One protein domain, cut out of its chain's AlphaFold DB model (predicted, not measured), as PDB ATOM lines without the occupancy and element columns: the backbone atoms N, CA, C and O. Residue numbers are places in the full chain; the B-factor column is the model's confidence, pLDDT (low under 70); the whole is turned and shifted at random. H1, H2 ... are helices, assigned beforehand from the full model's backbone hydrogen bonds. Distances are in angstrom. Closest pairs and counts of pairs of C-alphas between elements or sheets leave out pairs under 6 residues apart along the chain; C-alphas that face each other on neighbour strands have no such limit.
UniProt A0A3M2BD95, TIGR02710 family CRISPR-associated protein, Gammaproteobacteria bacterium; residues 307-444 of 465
ATOM      1  N   ARG A 307     186.867 276.666 288.160       92.69
ATOM      2  CA  ARG A 307     187.654 276.270 286.990       92.69
ATOM      3  C   ARG A 307     187.535 274.774 286.707       92.69
ATOM      4  O   ARG A 307     187.426 274.395 285.545       92.69
ATOM      5  N   LEU A 308     187.499 273.936 287.744       92.56
ATOM      6  CA  LEU A 308     187.288 272.495 287.623       92.56
ATOM      7  C   LEU A 308     185.917 272.167 287.018       92.56
ATOM      8  O   LEU A 308     185.838 271.301 286.148       92.56
ATOM      9  N   CYS A 309     184.858 272.883 287.418       88.50
ATOM     10  CA  CYS A 309     183.523 272.746 286.820       88.50
ATOM     11  C   CYS A 309     183.564 273.018 285.314       88.50
ATOM     12  O   CYS A 309     183.135 272.196 284.505       88.50
ATOM     13  N   GLU A 310     184.114 274.174 284.933       89.00
ATOM     14  CA  GLU A 310     184.215 274.573 283.533       89.00
ATOM     15  C   GLU A 310     185.063 273.594 282.724       89.00
ATOM     16  O   GLU A 310     184.681 273.222 281.617       89.00
ATOM     17  N   TYR A 311     186.204 273.176 283.273       91.38
ATOM     18  CA  TYR A 311     187.122 272.248 282.626       91.38
ATOM     19  C   TYR A 311     186.455 270.893 282.359       91.38
ATOM     20  O   TYR A 311     186.536 270.373 281.247       91.38
ATOM     21  N   LEU A 312     185.731 270.352 283.342       89.31
ATOM     22  CA  LEU A 312     184.977 269.108 283.192       89.31
ATOM     23  C   LEU A 312     183.932 269.213 282.074       89.31
ATOM     24  O   LEU A 312     183.863 268.337 281.214       89.31
ATOM     25  N   LEU A 313     183.148 270.294 282.034       88.88
ATOM     26  CA  LEU A 313     182.163 270.487 280.966       88.88
ATOM     27  C   LEU A 313     182.828 270.671 279.595       88.88
ATOM     28  O   LEU A 313     182.356 270.117 278.606       88.88
ATOM     29  N   GLN A 314     183.941 271.401 279.520       90.56
ATOM     30  CA  GLN A 314     184.720 271.538 278.285       90.56
ATOM     31  C   GLN A 314     185.231 270.180 277.788       90.56
ATOM     32  O   GLN A 314     185.183 269.912 276.588       90.56
ATOM     33  N   TRP A 315     185.654 269.305 278.704       90.12
ATOM     34  CA  TRP A 315     186.086 267.944 278.394       90.12
ATOM     35  C   TRP A 315     184.978 267.068 277.860       90.12
ATOM     36  O   TRP A 315     185.113 266.524 276.763       90.12
ATOM     37  N   ARG A 316     183.856 266.997 278.574       88.94
ATOM     38  CA  ARG A 316     182.691 266.245 278.103       88.94
ATOM     39  C   ARG A 316     182.192 266.772 276.763       88.94
ATOM     40  O   ARG A 316     181.831 265.986 275.897       88.94
ATOM     41  N   PHE A 317     182.203 268.087 276.554       91.19
ATOM     42  CA  PHE A 317     181.775 268.675 275.287       91.19
ATOM     43  C   PHE A 317     182.688 268.287 274.122       91.19
ATOM     44  O   PHE A 317     182.192 267.937 273.050       91.19
ATOM     45  N   ALA A 318     184.007 268.310 274.324       90.19
ATOM     46  CA  ALA A 318     184.954 267.871 273.304       90.19
ATOM     47  C   ALA A 318     184.749 266.390 272.951       90.19
ATOM     48  O   ALA A 318     184.646 266.060 271.771       90.19
ATOM     49  N   ASP A 319     184.593 265.538 273.969       88.31
ATOM     50  CA  ASP A 319     184.335 264.098 273.841       88.31
ATOM     51  C   ASP A 319     183.063 263.822 273.015       88.31
ATOM     52  O   ASP A 319     183.109 263.146 271.990       88.31
ATOM     53  N   GLN A 320     181.941 264.455 273.375       88.50
ATOM     54  CA  GLN A 320     180.648 264.281 272.693       88.50
ATOM     55  C   GLN A 320     180.622 264.811 271.250       88.50
ATOM     56  O   GLN A 320     179.821 264.361 270.427       88.50
ATOM     57  N   THR A 321     181.476 265.786 270.931       87.69
ATOM     58  CA  THR A 321     181.525 266.414 269.601       87.69
ATOM     59  C   THR A 321     182.688 265.924 268.739       87.69
ATOM     60  O   THR A 321     182.830 266.378 267.604       87.69
ATOM     61  N   GLY A 322     183.513 265.002 269.248       83.56
ATOM     62  CA  GLY A 322     184.706 264.502 268.560       83.56
ATOM     63  C   GLY A 322     185.781 265.569 268.336       83.56
ATOM     64  O   GLY A 322     186.637 265.413 267.463       83.56
ATOM     65  N   GLN A 323     185.736 266.676 269.084       80.12
ATOM     66  CA  GLN A 323     186.767 267.706 269.018       80.12
ATOM     67  C   GLN A 323     188.012 267.241 269.768       80.12
ATOM     68  O   GLN A 323     187.926 266.563 270.793       80.12
ATOM     69  N   LYS A 324     189.190 267.658 269.291       73.69
ATOM     70  CA  LYS A 324     190.405 267.513 270.091       73.69
ATOM     71  C   LYS A 324     190.245 268.319 271.377       73.69
ATOM     72  O   LYS A 324     189.877 269.491 271.344       73.69
ATOM     73  N   PHE A 325     190.504 267.651 272.489       68.62
ATOM     74  CA  PHE A 325     190.534 268.246 273.815       68.62
ATOM     75  C   PHE A 325     191.684 269.288 273.897       68.62
ATOM     76  O   PHE A 325     192.654 269.124 273.151       68.62
ATOM     77  N   PRO A 326     191.557 270.389 274.675       63.56
ATOM     78  CA  PRO A 326     192.357 271.595 274.513       63.56
ATOM     79  C   PRO A 326     193.860 271.347 274.599       63.56
ATOM     80  O   PRO A 326     194.335 270.608 275.455       63.56
ATOM     81  N   ASP A 327     194.583 272.073 273.753       61.44
ATOM     82  CA  ASP A 327     195.919 272.579 274.057       61.44
ATOM     83  C   ASP A 327     195.804 274.048 274.521       61.44
ATOM     84  O   ASP A 327     194.699 274.591 274.628       61.44
ATOM     85  N   GLU A 328     196.930 274.715 274.793       56.50
ATOM     86  CA  GLU A 328     196.983 276.115 275.256       56.50
ATOM     87  C   GLU A 328     196.235 277.117 274.348       56.50
ATOM     88  O   GLU A 328     195.943 278.236 274.771       56.50
ATOM     89  N   THR A 329     195.895 276.731 273.113       60.22
ATOM     90  CA  THR A 329     195.320 277.618 272.093       60.22
ATOM     91  C   THR A 329     193.879 277.289 271.705       60.22
ATOM     92  O   THR A 329     193.215 278.125 271.087       60.22
ATOM     93  N   ASN A 330     193.351 276.118 272.081       71.12
ATOM     94  CA  ASN A 330     192.070 275.632 271.568       71.12
ATOM     95  C   ASN A 330     191.085 275.207 272.666       71.12
ATOM     96  O   ASN A 330     190.919 274.025 272.947       71.12
ATOM     97  N   ILE A 331     190.361 276.164 273.251       82.00
ATOM     98  CA  ILE A 331     189.279 275.865 274.203       82.00
ATOM     99  C   ILE A 331     188.050 275.345 273.426       82.00
ATOM    100  O   ILE A 331     187.463 276.137 272.675       82.00
ATOM    101  N   PRO A 332     187.567 274.102 273.657       83.56
ATOM    102  CA  PRO A 332     186.505 273.475 272.854       83.56
ATOM    103  C   PRO A 332     185.189 274.257 272.806       83.56
ATOM    104  O   PRO A 332     184.403 274.129 271.873       83.56
ATOM    105  N   THR A 333     184.929 275.083 273.820       88.38
ATOM    106  CA  THR A 333     183.698 275.870 273.940       88.38
ATOM    107  C   THR A 333     183.848 277.318 273.468       88.38
ATOM    108  O   THR A 333     182.897 278.090 273.555       88.38
ATOM    109  N   SER A 334     185.020 277.726 272.970       87.25
ATOM    110  CA  SER A 334     185.287 279.121 272.586       87.25
ATOM    111  C   SER A 334     184.867 279.468 271.156       87.25
ATOM    112  O   SER A 334     184.357 280.565 270.928       87.25
ATOM    113  N   GLN A 335     185.037 278.536 270.214       85.69
ATOM    114  CA  GLN A 335     184.734 278.705 268.788       85.69
ATOM    115  C   GLN A 335     183.875 277.547 268.257       85.69
ATOM    116  O   GLN A 335     184.179 276.923 267.242       85.69
ATOM    117  N   VAL A 336     182.773 277.247 268.946       88.75
ATOM    118  CA  VAL A 336     181.887 276.135 268.578       88.75
ATOM    119  C   VAL A 336     181.189 276.437 267.258       88.75
ATOM    120  O   VAL A 336     180.510 277.456 267.138       88.75
ATOM    121  N   ARG A 337     181.313 275.542 266.274       90.44
ATOM    122  CA  ARG A 337     180.622 275.665 264.985       90.44
ATOM    123  C   ARG A 337     179.110 275.536 265.157       90.44
ATOM    124  O   ARG A 337     178.624 274.588 265.773       90.44
ATOM    125  N   LEU A 338     178.359 276.448 264.540       90.19
ATOM    126  CA  LEU A 338     176.896 276.409 264.562       90.19
ATOM    127  C   LEU A 338     176.332 275.141 263.906       90.19
ATOM    128  O   LEU A 338     175.297 274.658 264.349       90.19
ATOM    129  N   ASP A 339     177.021 274.575 262.912       90.69
ATOM    130  CA  ASP A 339     176.629 273.300 262.294       90.69
ATOM    131  C   ASP A 339     176.655 272.147 263.307       90.69
ATOM    132  O   ASP A 339     175.708 271.367 263.374       90.69
ATOM    133  N   THR A 340     177.693 272.088 264.152       89.94
ATOM    134  CA  THR A 340     177.804 271.095 265.230       89.94
ATOM    135  C   THR A 340     176.651 271.238 266.217       89.94
ATOM    136  O   THR A 340     176.040 270.240 266.593       89.94
ATOM    137  N   LEU A 341     176.292 272.473 266.594       91.25
ATOM    138  CA  LEU A 341     175.128 272.712 267.453       91.25
ATOM    139  C   LEU A 341     173.819 272.337 266.761       91.25
ATOM    140  O   LEU A 341     172.944 271.764 267.394       91.25
ATOM    141  N   LYS A 342     173.666 272.631 265.470       92.06
ATOM    142  CA  LYS A 342     172.463 272.278 264.711       92.06
ATOM    143  C   LYS A 342     172.243 270.764 264.676       92.06
ATOM    144  O   LYS A 342     171.101 270.329 264.778       92.06
ATOM    145  N   GLU A 343     173.317 269.990 264.524       91.44
ATOM    146  CA  GLU A 343     173.278 268.525 264.493       91.44
ATOM    147  C   GLU A 343     173.061 267.917 265.887       91.44
ATOM    148  O   GLU A 343     172.219 267.038 266.049       91.44
ATOM    149  N   ARG A 344     173.812 268.381 266.895       90.31
ATOM    150  CA  ARG A 344     173.907 267.719 268.209       90.31
ATOM    151  C   ARG A 344     173.062 268.360 269.308       90.31
ATOM    152  O   ARG A 344     172.738 267.700 270.288       90.31
ATOM    153  N   CYS A 345     172.734 269.644 269.185       91.44
ATOM    154  CA  CYS A 345     172.080 270.456 270.221       91.44
ATOM    155  C   CYS A 345     171.033 271.403 269.596       91.44
ATOM    156  O   CYS A 345     171.182 272.634 269.652       91.44
ATOM    157  N   PRO A 346     169.996 270.866 268.923       90.06
ATOM    158  CA  PRO A 346     169.122 271.656 268.065       90.06
ATOM    159  C   PRO A 346     168.346 272.743 268.817       90.06
ATOM    160  O   PRO A 346     168.054 273.777 268.211       90.06
ATOM    161  N   LYS A 347     168.024 272.572 270.111       89.56
ATOM    162  CA  LYS A 347     167.310 273.617 270.866       89.56
ATOM    163  C   LYS A 347     168.263 274.766 271.196       89.56
ATOM    164  O   LYS A 347     167.920 275.918 270.942       89.56
ATOM    165  N   LEU A 348     169.471 274.474 271.684       88.69
ATOM    166  CA  LEU A 348     170.496 275.497 271.919       88.69
ATOM    167  C   LEU A 348     170.883 276.241 270.629       88.69
ATOM    168  O   LEU A 348     171.071 277.457 270.651       88.69
ATOM    169  N   TYR A 349     170.959 275.540 269.493       91.81
ATOM    170  CA  TYR A 349     171.214 276.161 268.191       91.81
ATOM    171  C   TYR A 349     170.169 277.226 267.835       91.81
ATOM    172  O   TYR A 349     170.544 278.311 267.388       91.81
ATOM    173  N   GLN A 350     168.874 276.959 268.052       90.00
ATOM    174  CA  GLN A 350     167.812 277.930 267.753       90.00
ATOM    175  C   GLN A 350     167.967 279.221 268.561       90.00
ATOM    176  O   GLN A 350     167.785 280.312 268.016       90.00
ATOM    177  N   ASP A 351     168.366 279.108 269.828       87.94
ATOM    178  CA  ASP A 351     168.587 280.265 270.694       87.94
ATOM    179  C   ASP A 351     169.836 281.047 270.271       87.94
ATOM    180  O   ASP A 351     169.797 282.273 270.131       87.94
ATOM    181  N   LYS A 352     170.944 280.350 269.985       87.94
ATOM    182  CA  LYS A 352     172.208 280.986 269.586       87.94
ATOM    183  C   LYS A 352     172.143 281.630 268.204       87.94
ATOM    184  O   LYS A 352     172.672 282.728 268.035       87.94
ATOM    185  N   LYS A 353     171.454 281.020 267.232       86.75
ATOM    186  CA  LYS A 353     171.326 281.552 265.861       86.75
ATOM    187  C   LYS A 353     170.674 282.940 265.824       86.75
ATOM    188  O   LYS A 353     170.969 283.731 264.935       86.75
ATOM    189  N   ARG A 354     169.796 283.258 266.781       82.75
ATOM    190  CA  ARG A 354     169.140 284.576 266.868       82.75
ATOM    191  C   ARG A 354     170.104 285.699 267.255       82.75
ATOM    192  O   ARG A 354     169.849 286.854 266.937       82.75
ATOM    193  N   ILE A 355     171.186 285.357 267.951       83.50
ATOM    194  CA  ILE A 355     172.126 286.310 268.553       83.50
ATOM    195  C   ILE A 355     173.427 286.371 267.739       83.50
ATOM    196  O   ILE A 355     174.026 287.433 267.577       83.50
ATOM    197  N   VAL A 356     173.869 285.231 267.211       84.44
ATOM    198  CA  VAL A 356     175.168 285.070 266.555       84.44
ATOM    199  C   VAL A 356     175.049 285.338 265.055       84.44
ATOM    200  O   VAL A 356     174.267 284.695 264.362       84.44
ATOM    201  N   ARG A 357     175.865 286.268 264.540       76.50
ATOM    202  CA  ARG A 357     175.924 286.618 263.105       76.50
ATOM    203  C   ARG A 357     176.977 285.832 262.304       76.50
ATOM    204  O   ARG A 357     176.986 285.926 261.083       76.50
ATOM    205  N   GLY A 358     177.866 285.094 262.974       85.25
ATOM    206  CA  GLY A 358     178.940 284.297 262.360       85.25
ATOM    207  C   GLY A 358     178.638 282.795 262.287       85.25
ATOM    208  O   GLY A 358     177.556 282.353 262.659       85.25
ATOM    209  N   SER A 359     179.612 282.002 261.831       87.44
ATOM    210  CA  SER A 359     179.523 280.531 261.754       87.44
ATOM    211  C   SER A 359     179.921 279.812 263.048       87.44
ATOM    212  O   SER A 359     179.732 278.597 263.163       87.44
ATOM    213  N   THR A 360     180.453 280.544 264.030       90.31
ATOM    214  CA  THR A 360     180.895 280.022 265.326       90.31
ATOM    215  C   THR A 360     180.359 280.858 266.485       90.31
ATOM    216  O   THR A 360     180.027 282.035 266.327       90.31
ATOM    217  N   CYS A 361     180.269 280.252 267.669       91.38
ATOM    218  CA  CYS A 361     179.884 280.932 268.900       91.38
ATOM    219  C   CYS A 361     180.661 280.426 270.121       91.38
ATOM    220  O   CYS A 361     181.078 279.267 270.170       91.38
ATOM    221  N   LYS A 362     180.779 281.284 271.139       91.12
ATOM    222  CA  LYS A 362     181.289 280.915 272.462       91.12
ATOM    223  C   LYS A 362     180.154 280.386 273.340       91.12
ATOM    224  O   LYS A 362     179.087 281.000 273.406       91.12
ATOM    225  N   LEU A 363     180.405 279.281 274.036       90.19
ATOM    226  CA  LEU A 363     179.531 278.718 275.062       90.19
ATOM    227  C   LEU A 363     180.150 278.973 276.443       90.19
ATOM    228  O   LEU A 363     181.280 278.557 276.709       90.19
ATOM    229  N   GLY A 364     179.422 279.693 277.301       87.12
ATOM    230  CA  GLY A 364     179.752 279.798 278.728       87.12
ATOM    231  C   GLY A 364     179.290 278.562 279.507       87.12
ATOM    232  O   GLY A 364     178.628 277.696 278.941       87.12
ATOM    233  N   LEU A 365     179.569 278.504 280.815       85.00
ATOM    234  CA  LEU A 365     179.246 277.356 281.683       85.00
ATOM    235  C   LEU A 365     177.807 276.832 281.492       85.00
ATOM    236  O   LEU A 365     177.604 275.643 281.258       85.00
ATOM    237  N   GLN A 366     176.814 277.727 281.541       83.94
ATOM    238  CA  GLN A 366     175.398 277.366 281.393       83.94
ATOM    239  C   GLN A 366     175.058 276.854 279.989       83.94
ATOM    240  O   GLN A 366     174.312 275.887 279.853       83.94
ATOM    241  N   ASP A 367     175.615 277.476 278.948       88.75
ATOM    242  CA  ASP A 367     175.398 277.044 277.567       88.75
ATOM    243  C   ASP A 367     176.025 275.672 277.313       88.75
ATOM    244  O   ASP A 367     175.412 274.825 276.667       88.75
ATOM    245  N   THR A 368     177.236 275.435 277.828       90.38
ATOM    246  CA  THR A 368     177.926 274.146 277.705       90.38
ATOM    247  C   THR A 368     177.172 273.054 278.452       90.38
ATOM    248  O   THR A 368     176.967 271.974 277.900       90.38
ATOM    249  N   LEU A 369     176.698 273.338 279.669       87.69
ATOM    250  CA  LEU A 369     175.871 272.410 280.438       87.69
ATOM    251  C   LEU A 369     174.582 272.054 279.684       87.69
ATOM    252  O   LEU A 369     174.229 270.882 279.587       87.69
ATOM    253  N   ARG A 370     173.909 273.053 279.097       86.38
ATOM    254  CA  ARG A 370     172.698 272.849 278.293       86.38
ATOM    255  C   ARG A 370     172.971 272.039 277.026       86.38
ATOM    256  O   ARG A 370     172.208 271.125 276.729       86.38
ATOM    257  N   ALA A 371     174.056 272.338 276.313       90.62
ATOM    258  CA  ALA A 371     174.470 271.579 275.134       90.62
ATOM    259  C   ALA A 371     174.665 270.098 275.477       90.62
ATOM    260  O   ALA A 371     174.112 269.219 274.824       90.62
ATOM    261  N   LEU A 372     175.415 269.822 276.544       90.12
ATOM    262  CA  LEU A 372     175.691 268.464 276.998       90.12
ATOM    263  C   LEU A 372     174.443 267.727 277.488       90.12
ATOM    264  O   LEU A 372     174.303 266.534 277.226       90.12
ATOM    265  N   ALA A 373     173.518 268.425 278.148       86.06
ATOM    266  CA  ALA A 373     172.236 267.853 278.543       86.06
ATOM    267  C   ALA A 373     171.376 267.466 277.322       86.06
ATOM    268  O   ALA A 373     170.769 266.396 277.323       86.06
ATOM    269  N   GLU A 374     171.357 268.290 276.265       89.31
ATOM    270  CA  GLU A 374     170.700 267.950 274.990       89.31
ATOM    271  C   GLU A 374     171.366 266.760 274.285       89.31
ATOM    272  O   GLU A 374     170.675 265.973 273.647       89.31
ATOM    273  N   MET A 375     172.680 266.590 274.453       90.19
ATOM    274  CA  MET A 375     173.429 265.417 273.977       90.19
ATOM    275  C   MET A 375     173.292 264.189 274.893       90.19
ATOM    276  O   MET A 375     173.924 263.168 274.638       90.19
ATOM    277  N   HIS A 376     172.475 264.268 275.950       87.25
ATOM    278  CA  HIS A 376     172.275 263.204 276.936       87.25
ATOM    279  C   HIS A 376     173.566 262.746 277.634       87.25
ATOM    280  O   HIS A 376     173.684 261.586 278.033       87.25
ATOM    281  N   ASP A 377     174.527 263.655 277.817       87.25
ATOM    282  CA  ASP A 377     175.749 263.342 278.547       87.25
ATOM    283  C   ASP A 377     175.426 263.052 280.027       87.25
ATOM    284  O   ASP A 377     174.838 263.902 280.710       87.25
ATOM    285  N   PRO A 378     175.795 261.869 280.551       81.88
ATOM    286  CA  PRO A 378     175.410 261.468 281.897       81.88
ATOM    287  C   PRO A 378     176.026 262.380 282.957       81.88
ATOM    288  O   PRO A 378     175.348 262.721 283.921       81.88
ATOM    289  N   ILE A 379     177.268 262.833 282.771       80.75
ATOM    290  CA  ILE A 379     177.960 263.698 283.735       80.75
ATOM    291  C   ILE A 379     177.311 265.083 283.752       80.75
ATOM    292  O   ILE A 379     177.033 265.627 284.819       80.75
ATOM    293  N   ALA A 380     176.995 265.640 282.584       80.19
ATOM    294  CA  ALA A 380     176.300 266.919 282.508       80.19
ATOM    295  C   ALA A 380     174.892 266.869 283.102       80.19
ATOM    296  O   ALA A 380     174.486 267.831 283.746       80.19
ATOM    297  N   LYS A 381     174.164 265.757 282.943       76.38
ATOM    298  CA  LYS A 381     172.866 265.570 283.604       76.38
ATOM    299  C   LYS A 381     173.001 265.639 285.128       76.38
ATOM    300  O   LYS A 381     172.255 266.369 285.765       76.38
ATOM    301  N   HIS A 382     173.996 264.969 285.701       75.50
ATOM    302  CA  HIS A 382     174.229 265.020 287.147       75.50
ATOM    303  C   HIS A 382     174.631 266.421 287.625       75.50
ATOM    304  O   HIS A 382     174.124 266.916 288.633       75.50
ATOM    305  N   ILE A 383     175.509 267.101 286.878       77.69
ATOM    306  CA  ILE A 383     175.863 268.493 287.175       77.69
ATOM    307  C   ILE A 383     174.617 269.378 287.094       77.69
ATOM    308  O   ILE A 383     174.427 270.221 287.962       77.69
ATOM    309  N   HIS A 384     173.750 269.169 286.101       73.75
ATOM    310  CA  HIS A 384     172.495 269.898 285.937       73.75
ATOM    311  C   HIS A 384     171.552 269.705 287.126       73.75
ATOM    312  O   HIS A 384     171.075 270.697 287.678       73.75
ATOM    313  N   ASP A 385     171.355 268.466 287.575       71.50
ATOM    314  CA  ASP A 385     170.503 268.144 288.724       71.50
ATOM    315  C   ASP A 385     171.009 268.831 290.010       71.50
ATOM    316  O   ASP A 385     170.223 269.328 290.816       71.50
ATOM    317  N   ARG A 386     172.334 268.958 290.172       70.94
ATOM    318  CA  ARG A 386     172.975 269.672 291.297       70.94
ATOM    319  C   ARG A 386     172.999 271.193 291.138       70.94
ATOM    320  O   ARG A 386     173.035 271.915 292.135       70.94
ATOM    321  N   TYR A 387     173.011 271.694 289.907       67.75
ATOM    322  CA  TYR A 387     172.915 273.119 289.587       67.75
ATOM    323  C   TYR A 387     171.496 273.638 289.845       67.75
ATOM    324  O   TYR A 387     171.320 274.768 290.287       67.75
ATOM    325  N   GLY A 388     170.480 272.802 289.632       58.97
ATOM    326  CA  GLY A 388     169.094 273.239 289.548       58.97
ATOM    327  C   GLY A 388     168.802 273.827 288.170       58.97
ATOM    328  O   GLY A 388     169.676 274.391 287.503       58.97
ATOM    329  N   SER A 389     167.566 273.657 287.713       50.00
ATOM    330  CA  SER A 389     167.197 273.977 286.340       50.00
ATOM    331  C   SER A 389     166.456 275.309 286.238       50.00
ATOM    332  O   SER A 389     165.349 275.429 286.758       50.00
ATOM    333  N   PRO A 390     166.975 276.283 285.472       49.47
ATOM    334  CA  PRO A 390     166.135 277.333 284.903       49.47
ATOM    335  C   PRO A 390     165.209 276.822 283.780       49.47
ATOM    336  O   PRO A 390     164.370 277.579 283.305       49.47
ATOM    337  N   TRP A 391     165.387 275.580 283.298       50.03
ATOM    338  CA  TRP A 391     164.898 275.137 281.982       50.03
ATOM    339  C   TRP A 391     163.997 273.892 281.989       50.03
ATOM    340  O   TRP A 391     163.456 273.566 280.934       50.03
ATOM    341  N   VAL A 392     163.876 273.171 283.112       47.97
ATOM    342  CA  VAL A 392     163.243 271.838 283.144       47.97
ATOM    343  C   VAL A 392     162.029 271.745 284.068       47.97
ATOM    344  O   VAL A 392     161.103 271.083 283.642       47.97
ATOM    345  N   ASP A 393     161.971 272.401 285.238       42.12
ATOM    346  CA  ASP A 393     160.721 272.671 285.989       42.12
ATOM    347  C   ASP A 393     161.010 273.379 287.337       42.12
ATOM    348  O   ASP A 393     161.985 273.075 288.023       42.12
ATOM    349  N   ASN A 394     160.145 274.322 287.735       44.03
ATOM    350  CA  ASN A 394     160.026 274.943 289.073       44.03
ATOM    351  C   ASN A 394     161.151 275.821 289.665       44.03
ATOM    352  O   ASN A 394     161.108 276.105 290.861       44.03
ATOM    353  N   ASN A 395     162.077 276.368 288.871       50.59
ATOM    354  CA  ASN A 395     162.913 277.526 289.258       50.59
ATOM    355  C   ASN A 395     163.700 277.384 290.593       50.59
ATOM    356  O   ASN A 395     164.120 278.384 291.179       50.59
ATOM    357  N   GLN A 396     163.894 276.160 291.103       55.19
ATOM    358  CA  GLN A 396     164.628 275.913 292.344       55.19
ATOM    359  C   GLN A 396     166.126 275.836 292.041       55.19
ATOM    360  O   GLN A 396     166.584 275.008 291.251       55.19
ATOM    361  N   SER A 397     166.894 276.730 292.666       60.91
ATOM    362  CA  SER A 397     168.357 276.726 292.596       60.91
ATOM    363  C   SER A 397     168.906 275.531 293.370       60.91
ATOM    364  O   SER A 397     168.604 275.369 294.554       60.91
ATOM    365  N   GLY A 398     169.704 274.695 292.707       70.25
ATOM    366  CA  GLY A 398     170.373 273.564 293.339       70.25
ATOM    367  C   GLY A 398     171.587 274.003 294.170       70.25
ATOM    368  O   GLY A 398     172.008 275.165 294.100       70.25
ATOM    369  N   PRO A 399     172.189 273.084 294.950       70.50
ATOM    370  CA  PRO A 399     173.355 273.373 295.786       70.50
ATOM    371  C   PRO A 399     174.498 274.068 295.032       70.50
ATOM    372  O   PRO A 399     175.073 275.032 295.534       70.50
ATOM    373  N   LEU A 400     174.779 273.645 293.794       74.31
ATOM    374  CA  LEU A 400     175.842 274.234 292.981       74.31
ATOM    375  C   LEU A 400     175.488 275.656 292.508       74.31
ATOM    376  O   LEU A 400     176.366 276.510 292.498       74.31
ATOM    377  N   ALA A 401     174.225 275.974 292.195       76.25
ATOM    378  CA  ALA A 401     173.847 277.345 291.824       76.25
ATOM    379  C   ALA A 401     174.041 278.344 292.975       76.25
ATOM    380  O   ALA A 401     174.541 279.448 292.748       76.25
ATOM    381  N   ASN A 402     173.706 277.955 294.208       77.12
ATOM    382  CA  ASN A 402     173.924 278.804 295.386       77.12
ATOM    383  C   ASN A 402     175.418 279.053 295.632       77.12
ATOM    384  O   ASN A 402     175.837 280.186 295.864       77.12
ATOM    385  N   LEU A 403     176.240 278.010 295.508       77.56
ATOM    386  CA  LEU A 403     177.693 278.114 295.616       77.56
ATOM    387  C   LEU A 403     178.282 279.038 294.534       77.56
ATOM    388  O   LEU A 403     179.117 279.894 294.824       77.56
ATOM    389  N   LEU A 404     177.792 278.948 293.298       80.25
ATOM    390  CA  LEU A 404     178.215 279.823 292.204       80.25
ATOM    391  C   LEU A 404     177.812 281.284 292.397       80.25
ATOM    392  O   LEU A 404     178.560 282.176 291.997       80.25
ATOM    393  N   LYS A 405     176.672 281.535 293.045       83.62
ATOM    394  CA  LYS A 405     176.307 282.882 293.483       83.62
ATOM    395  C   LYS A 405     177.333 283.420 294.482       83.62
ATOM    396  O   LYS A 405     177.862 284.501 294.258       83.62
ATOM    397  N   HIS A 406     177.693 282.638 295.502       84.12
ATOM    398  CA  HIS A 406     178.728 283.038 296.461       84.12
ATOM    399  C   HIS A 406     180.073 283.326 295.797       84.12
ATOM    400  O   HIS A 406     180.706 284.319 296.136       84.12
ATOM    401  N   ARG A 407     180.480 282.516 294.812       84.50
ATOM    402  CA  ARG A 407     181.666 282.804 293.996       84.50
ATOM    403  C   ARG A 407     181.536 284.143 293.284       84.50
ATOM    404  O   ARG A 407     182.482 284.910 293.298       84.50
ATOM    405  N   ASN A 408     180.409 284.423 292.630       87.88
ATOM    406  CA  ASN A 408     180.238 285.673 291.885       87.88
ATOM    407  C   ASN A 408     180.277 286.903 292.796       87.88
ATOM    408  O   ASN A 408     180.837 287.920 292.396       87.88
ATOM    409  N   ASP A 409     179.753 286.776 294.013       89.81
ATOM    410  CA  ASP A 409     179.775 287.820 295.037       89.81
ATOM    411  C   ASP A 409     181.160 287.977 295.704       89.81
ATOM    412  O   ASP A 409     181.339 288.880 296.529       89.81
ATOM    413  N   SER A 410     182.139 287.134 295.347       91.62
ATOM    414  CA  SER A 410     183.475 287.102 295.944       91.62
ATOM    415  C   SER A 410     184.498 288.005 295.261       91.62
ATOM    416  O   SER A 410     184.341 288.400 294.100       91.62
ATOM    417  N   TRP A 411     185.554 288.341 296.009       89.19
ATOM    418  CA  TRP A 411     186.571 289.315 295.601       89.19
ATOM    419  C   TRP A 411     187.401 288.852 294.398       89.19
ATOM    420  O   TRP A 411     187.742 289.651 293.531       89.19
ATOM    421  N   LEU A 412     187.700 287.550 294.309       90.44
ATOM    422  CA  LEU A 412     188.425 286.969 293.171       90.44
ATOM    423  C   LEU A 412     187.526 286.710 291.945       90.44
ATOM    424  O   LEU A 412     187.953 286.071 290.981       90.44
ATOM    425  N   ALA A 413     186.283 287.201 291.964       88.19
ATOM    426  CA  ALA A 413     185.357 287.159 290.841       88.19
ATOM    427  C   ALA A 413     184.823 288.559 290.492       88.19
ATOM    428  O   ALA A 413     185.496 289.309 289.785       88.19
ATOM    429  N   HIS A 414     183.599 288.893 290.908       88.25
ATOM    430  CA  HIS A 414     182.905 290.121 290.506       88.25
ATOM    431  C   HIS A 414     182.277 290.886 291.676       88.25
ATOM    432  O   HIS A 414     181.624 291.904 291.444       88.25
ATOM    433  N   GLY A 415     182.451 290.414 292.909       91.31
ATOM    434  CA  GLY A 415     181.862 291.026 294.088       91.31
ATOM    435  C   GLY A 415     182.906 291.455 295.107       91.31
ATOM    436  O   GLY A 415     184.067 291.690 294.784       91.31
ATOM    437  N   PHE A 416     182.456 291.592 296.353       92.81
ATOM    438  CA  PHE A 416     183.228 292.212 297.431       92.81
ATOM    439  C   PHE A 416     183.200 291.408 298.743       92.81
ATOM    440  O   PHE A 416     183.668 291.894 299.770       92.81
ATOM    441  N   THR A 417     182.638 290.192 298.734       92.75
ATOM    442  CA  THR A 417     182.424 289.373 299.940       92.75
ATOM    443  C   THR A 417     183.430 288.222 300.005       92.75
ATOM    444  O   THR A 417     183.370 287.339 299.154       92.75
ATOM    445  N   PRO A 418     184.322 288.165 301.007       93.31
ATOM    446  CA  PRO A 418     185.229 287.031 301.171       93.31
ATOM    447  C   PRO A 418     184.482 285.703 301.337       93.31
ATOM    448  O   PRO A 418     183.393 285.646 301.922       93.31
ATOM    449  N   ILE A 419     185.086 284.623 300.850       94.31
ATOM    450  CA  ILE A 419     184.591 283.266 301.077       94.31
ATOM    451  C   ILE A 419     185.055 282.777 302.455       94.31
ATOM    452  O   ILE A 419     186.212 282.939 302.835       94.31
ATOM    453  N   ASP A 420     184.144 282.143 303.193       93.81
ATOM    454  CA  ASP A 420     184.431 281.467 304.459       93.81
ATOM    455  C   ASP A 420     184.674 279.959 304.265       93.81
ATOM    456  O   ASP A 420     184.483 279.388 303.185       93.81
ATOM    457  N   GLU A 421     185.117 279.304 305.336       95.56
ATOM    458  CA  GLU A 421     185.433 277.878 305.329       95.56
ATOM    459  C   GLU A 421     184.237 277.000 304.955       95.56
ATOM    460  O   GLU A 421     184.392 276.068 304.165       95.56
ATOM    461  N   ASP A 422     183.054 277.305 305.489       93.75
ATOM    462  CA  ASP A 422     181.843 276.510 305.276       93.75
ATOM    463  C   ASP A 422     181.447 276.500 303.798       93.75
ATOM    464  O   ASP A 422     181.163 275.441 303.229       93.75
ATOM    465  N   LYS A 423     181.504 277.658 303.129       91.62
ATOM    466  CA  LYS A 423     181.261 277.755 301.683       91.62
ATOM    467  C   LYS A 423     182.314 276.994 300.884       91.62
ATOM    468  O   LYS A 423     181.952 276.253 299.970       91.62
ATOM    469  N   ALA A 424     183.599 277.143 301.212       94.12
ATOM    470  CA  ALA A 424     184.676 276.450 300.501       94.12
ATOM    471  C   ALA A 424     184.580 274.920 300.645       94.12
ATOM    472  O   ALA A 424     184.702 274.198 299.654       94.12
ATOM    473  N   LYS A 425     184.278 274.421 301.849       94.56
ATOM    474  CA  LYS A 425     184.004 272.998 302.100       94.56
ATOM    475  C   LYS A 425     182.716 272.522 301.428       94.56
ATOM    476  O   LYS A 425     182.653 271.388 300.962       94.56
ATOM    477  N   GLY A 426     181.706 273.385 301.303       91.19
ATOM    478  CA  GLY A 426     180.506 273.105 300.511       91.19
ATOM    479  C   GLY A 426     180.819 272.845 299.030       91.19
ATOM    480  O   GLY A 426     180.266 271.917 298.429       91.19
ATOM    481  N   PHE A 427     181.753 273.608 298.449       90.38
ATOM    482  CA  PHE A 427     182.283 273.326 297.111       90.38
ATOM    483  C   PHE A 427     183.035 271.992 297.066       90.38
ATOM    484  O   PHE A 427     182.740 271.178 296.191       90.38
ATOM    485  N   GLU A 428     183.953 271.744 298.005       93.75
ATOM    486  CA  GLU A 428     184.699 270.479 298.091       93.75
ATOM    487  C   GLU A 428     183.749 269.273 298.099       93.75
ATOM    488  O   GLU A 428     183.828 268.433 297.204       93.75
ATOM    489  N   GLY A 429     182.770 269.251 299.010       91.25
ATOM    490  CA  GLY A 429     181.799 268.160 299.117       91.25
ATOM    491  C   GLY A 429     180.943 267.969 297.858       91.25
ATOM    492  O   GLY A 429     180.608 266.839 297.496       91.25
ATOM    493  N   THR A 430     180.632 269.048 297.131       86.50
ATOM    494  CA  THR A 430     179.929 268.950 295.840       86.50
ATOM    495  C   THR A 430     180.778 268.217 294.798       86.50
ATOM    496  O   THR A 430     180.270 267.351 294.083       86.50
ATOM    497  N   PHE A 431     182.074 268.530 294.724       88.44
ATOM    498  CA  PHE A 431     182.993 267.877 293.792       88.44
ATOM    499  C   PHE A 431     183.367 266.456 294.212       88.44
ATOM    500  O   PHE A 431     183.517 265.607 293.337       88.44
ATOM    501  N   GLU A 432     183.452 266.153 295.509       89.69
ATOM    502  CA  GLU A 432     183.625 264.774 295.990       89.69
ATOM    503  C   GLU A 432     182.515 263.865 295.475       89.69
ATOM    504  O   GLU A 432     182.786 262.802 294.910       89.69
ATOM    505  N   GLN A 433     181.264 264.306 295.610       84.62
ATOM    506  CA  GLN A 433     180.124 263.539 295.123       84.62
ATOM    507  C   GLN A 433     180.130 263.413 293.593       84.62
ATOM    508  O   GLN A 433     179.887 262.328 293.071       84.62
ATOM    509  N   LEU A 434     180.505 264.474 292.874       84.19
ATOM    510  CA  LEU A 434     180.653 264.423 291.420       84.19
ATOM    511  C   LEU A 434     181.739 263.425 290.983       84.19
ATOM    512  O   LEU A 434     181.538 262.661 290.043       84.19
ATOM    513  N   PHE A 435     182.879 263.367 291.675       87.06
ATOM    514  CA  PHE A 435     183.908 262.365 291.391       87.06
ATOM    515  C   PHE A 435     183.432 260.937 291.675       87.06
ATOM    516  O   PHE A 435     183.811 260.032 290.934       87.06
ATOM    517  N   LEU A 436     182.613 260.707 292.709       85.69
ATOM    518  CA  LEU A 436     182.002 259.392 292.951       85.69
ATOM    519  C   LEU A 436     181.100 258.965 291.786       85.69
ATOM    520  O   LEU A 436     181.148 257.810 291.368       85.69
ATOM    521  N   GLU A 437     180.337 259.901 291.227       81.81
ATOM    522  CA  GLU A 437     179.469 259.661 290.073       81.81
ATOM    523  C   GLU A 437     180.278 259.396 288.796       81.81
ATOM    524  O   GLU A 437     180.004 258.434 288.084       81.81
ATOM    525  N   ILE A 438     181.338 260.167 288.529       83.00
ATOM    526  CA  ILE A 438     182.231 259.921 287.379       83.00
ATOM    527  C   ILE A 438     182.899 258.541 287.499       83.00
ATOM    528  O   ILE A 438     183.053 257.826 286.509       83.00
ATOM    529  N   LYS A 439     183.246 258.118 288.721       86.50
ATOM    530  CA  LYS A 439     183.772 256.774 289.007       86.50
ATOM    531  C   LYS A 439     182.733 255.660 288.811       86.50
ATOM    532  O   LYS A 439     183.100 254.489 288.937       86.50
ATOM    533  N   ALA A 440     181.463 255.949 288.521       84.50
ATOM    534  CA  ALA A 440     180.502 254.914 288.145       84.50
ATOM    535  C   ALA A 440     180.924 254.203 286.847       84.50
ATOM    536  O   ALA A 440     180.740 252.991 286.749       84.50
ATOM    537  N   ASP A 441     181.580 254.918 285.925       82.06
ATOM    538  CA  ASP A 441     182.231 254.343 284.747       82.06
ATOM    539  C   ASP A 441     183.506 253.568 285.159       82.06
ATOM    540  O   ASP A 441     184.459 254.176 285.668       82.06
ATOM    541  N   PRO A 442     183.569 252.235 284.951       83.19
ATOM    542  CA  PRO A 442     184.736 251.428 285.302       83.19
ATOM    543  C   PRO A 442     186.034 251.883 284.622       83.19
ATOM    544  O   PRO A 442     187.092 251.825 285.248       83.19
ATOM    545  N   CYS A 443     185.964 252.371 283.379       81.06
ATOM    546  CA  CYS A 443     187.131 252.821 282.621       81.06
ATOM    547  C   CYS A 443     187.730 254.111 283.202       81.06
ATOM    548  O   CYS A 443     188.949 254.298 283.176       81.06
ATOM    549  N   LEU A 444     186.891 254.992 283.751       85.94
ATOM    550  CA  LEU A 444     187.337 256.220 284.416       85.94
ATOM    551  C   LEU A 444     187.756 255.965 285.865       85.94
ATOM    552  O   LEU A 444     188.699 256.592 286.352       85.94
TER     553      LEU A 444
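Overview. This is residues 307 to 444 of the 465 residues of the protein "TIGR02710 family CRISPR-associated protein" of Gammaproteobacteria bacterium (UniProt A0A3M2BD95). The longest helix, H7, makes one end of the domain together with H6; H1, H4 and H5 pack on one another in the middle, and a short helical hairpin, H2 and H3, makes the other end. Long links with no named element loop between several of these helices. The printed part has 138 residues with seven named helices, H1 to H7 in that order along the chain, and no named strand; the class is all helix. The whole is compact, with a radius of gyration of the C-alphas of 15.8 A, and spans 44 by 39 by 38 A.

Arrangement. H7, residues 421 to 438, touches H6, residues 399 to 408, with its residues 423 to 430 alone; the closest C-alphas are those of Leu 403 and Phe 427, 6.8 A apart, and the two run opposite ways at a steep tilt of 49 degrees. With residues 434 to 438 alone H7 touches H5, residues 378 to 387, at a shallow tilt of 25 degrees, opposite ways; the closest C-alphas, of Ile 379 and Ile 438, are 6.8 A apart. H6 touches H5 where the C-alphas of Tyr 387 and Leu 400 are closest, at 4.6 A. H5 touches H4, residues 365 to 374, at a steep tilt of 50 degrees, opposite ways, closest at the C-alphas of Ala 373 and Lys 381, 5.6 A. H4 and H5 are the hub, touching four other helices each. H1, residues 307 to 321, touches H4 with the C-alphas of Glu 310 and Leu 365 closest, 6.0 A, the same way at a shallow tilt of 34.7 degrees, only just short of steep. H3, residues 346 to 353, forms a hairpin with H4, with the C-alphas of Leu 348 and Ala 371 closest, 6.4 A. H2, residues 338 to 344, forms a hairpin with H3 at a shallow tilt of 14 degrees, the C-alphas of Leu 341 and Tyr 349 closest at 5.3 A. H7 and H1 are apart. In the seven helices every O i to N i+4 pair is within hydrogen-bond range.

Along the chain. H7 is 25.6 A long from first to last C-alpha, from C-alpha 421 at (185.433, 277.878, 305.329) to C-alpha 438 at (182.231, 259.921, 287.379). H1 is 20.9 A long and begins at C-alpha 307 at (187.654, 276.270, 286.990). H6, H4 and H5 measure 14.6, 14.4 and 14.2 A, H3 10.4 A and H2 9.9 A.

Size, cuts and confidence. The C-alphas of Asp 339 and Glu 421 are the two farthest apart, 44.2 A. The printed part has no cut. The links H1 to H2, H3 to H4, H5 to H6 and H6 to H7 are long; H2 to H3 and H4 to H5 are tight. Residues 336 to 337 pair with residues 360 to 361, antiparallel. The mean pLDDT of the printed part is 82.9, and residues 325 to 329 and 387 to 397 are under 70.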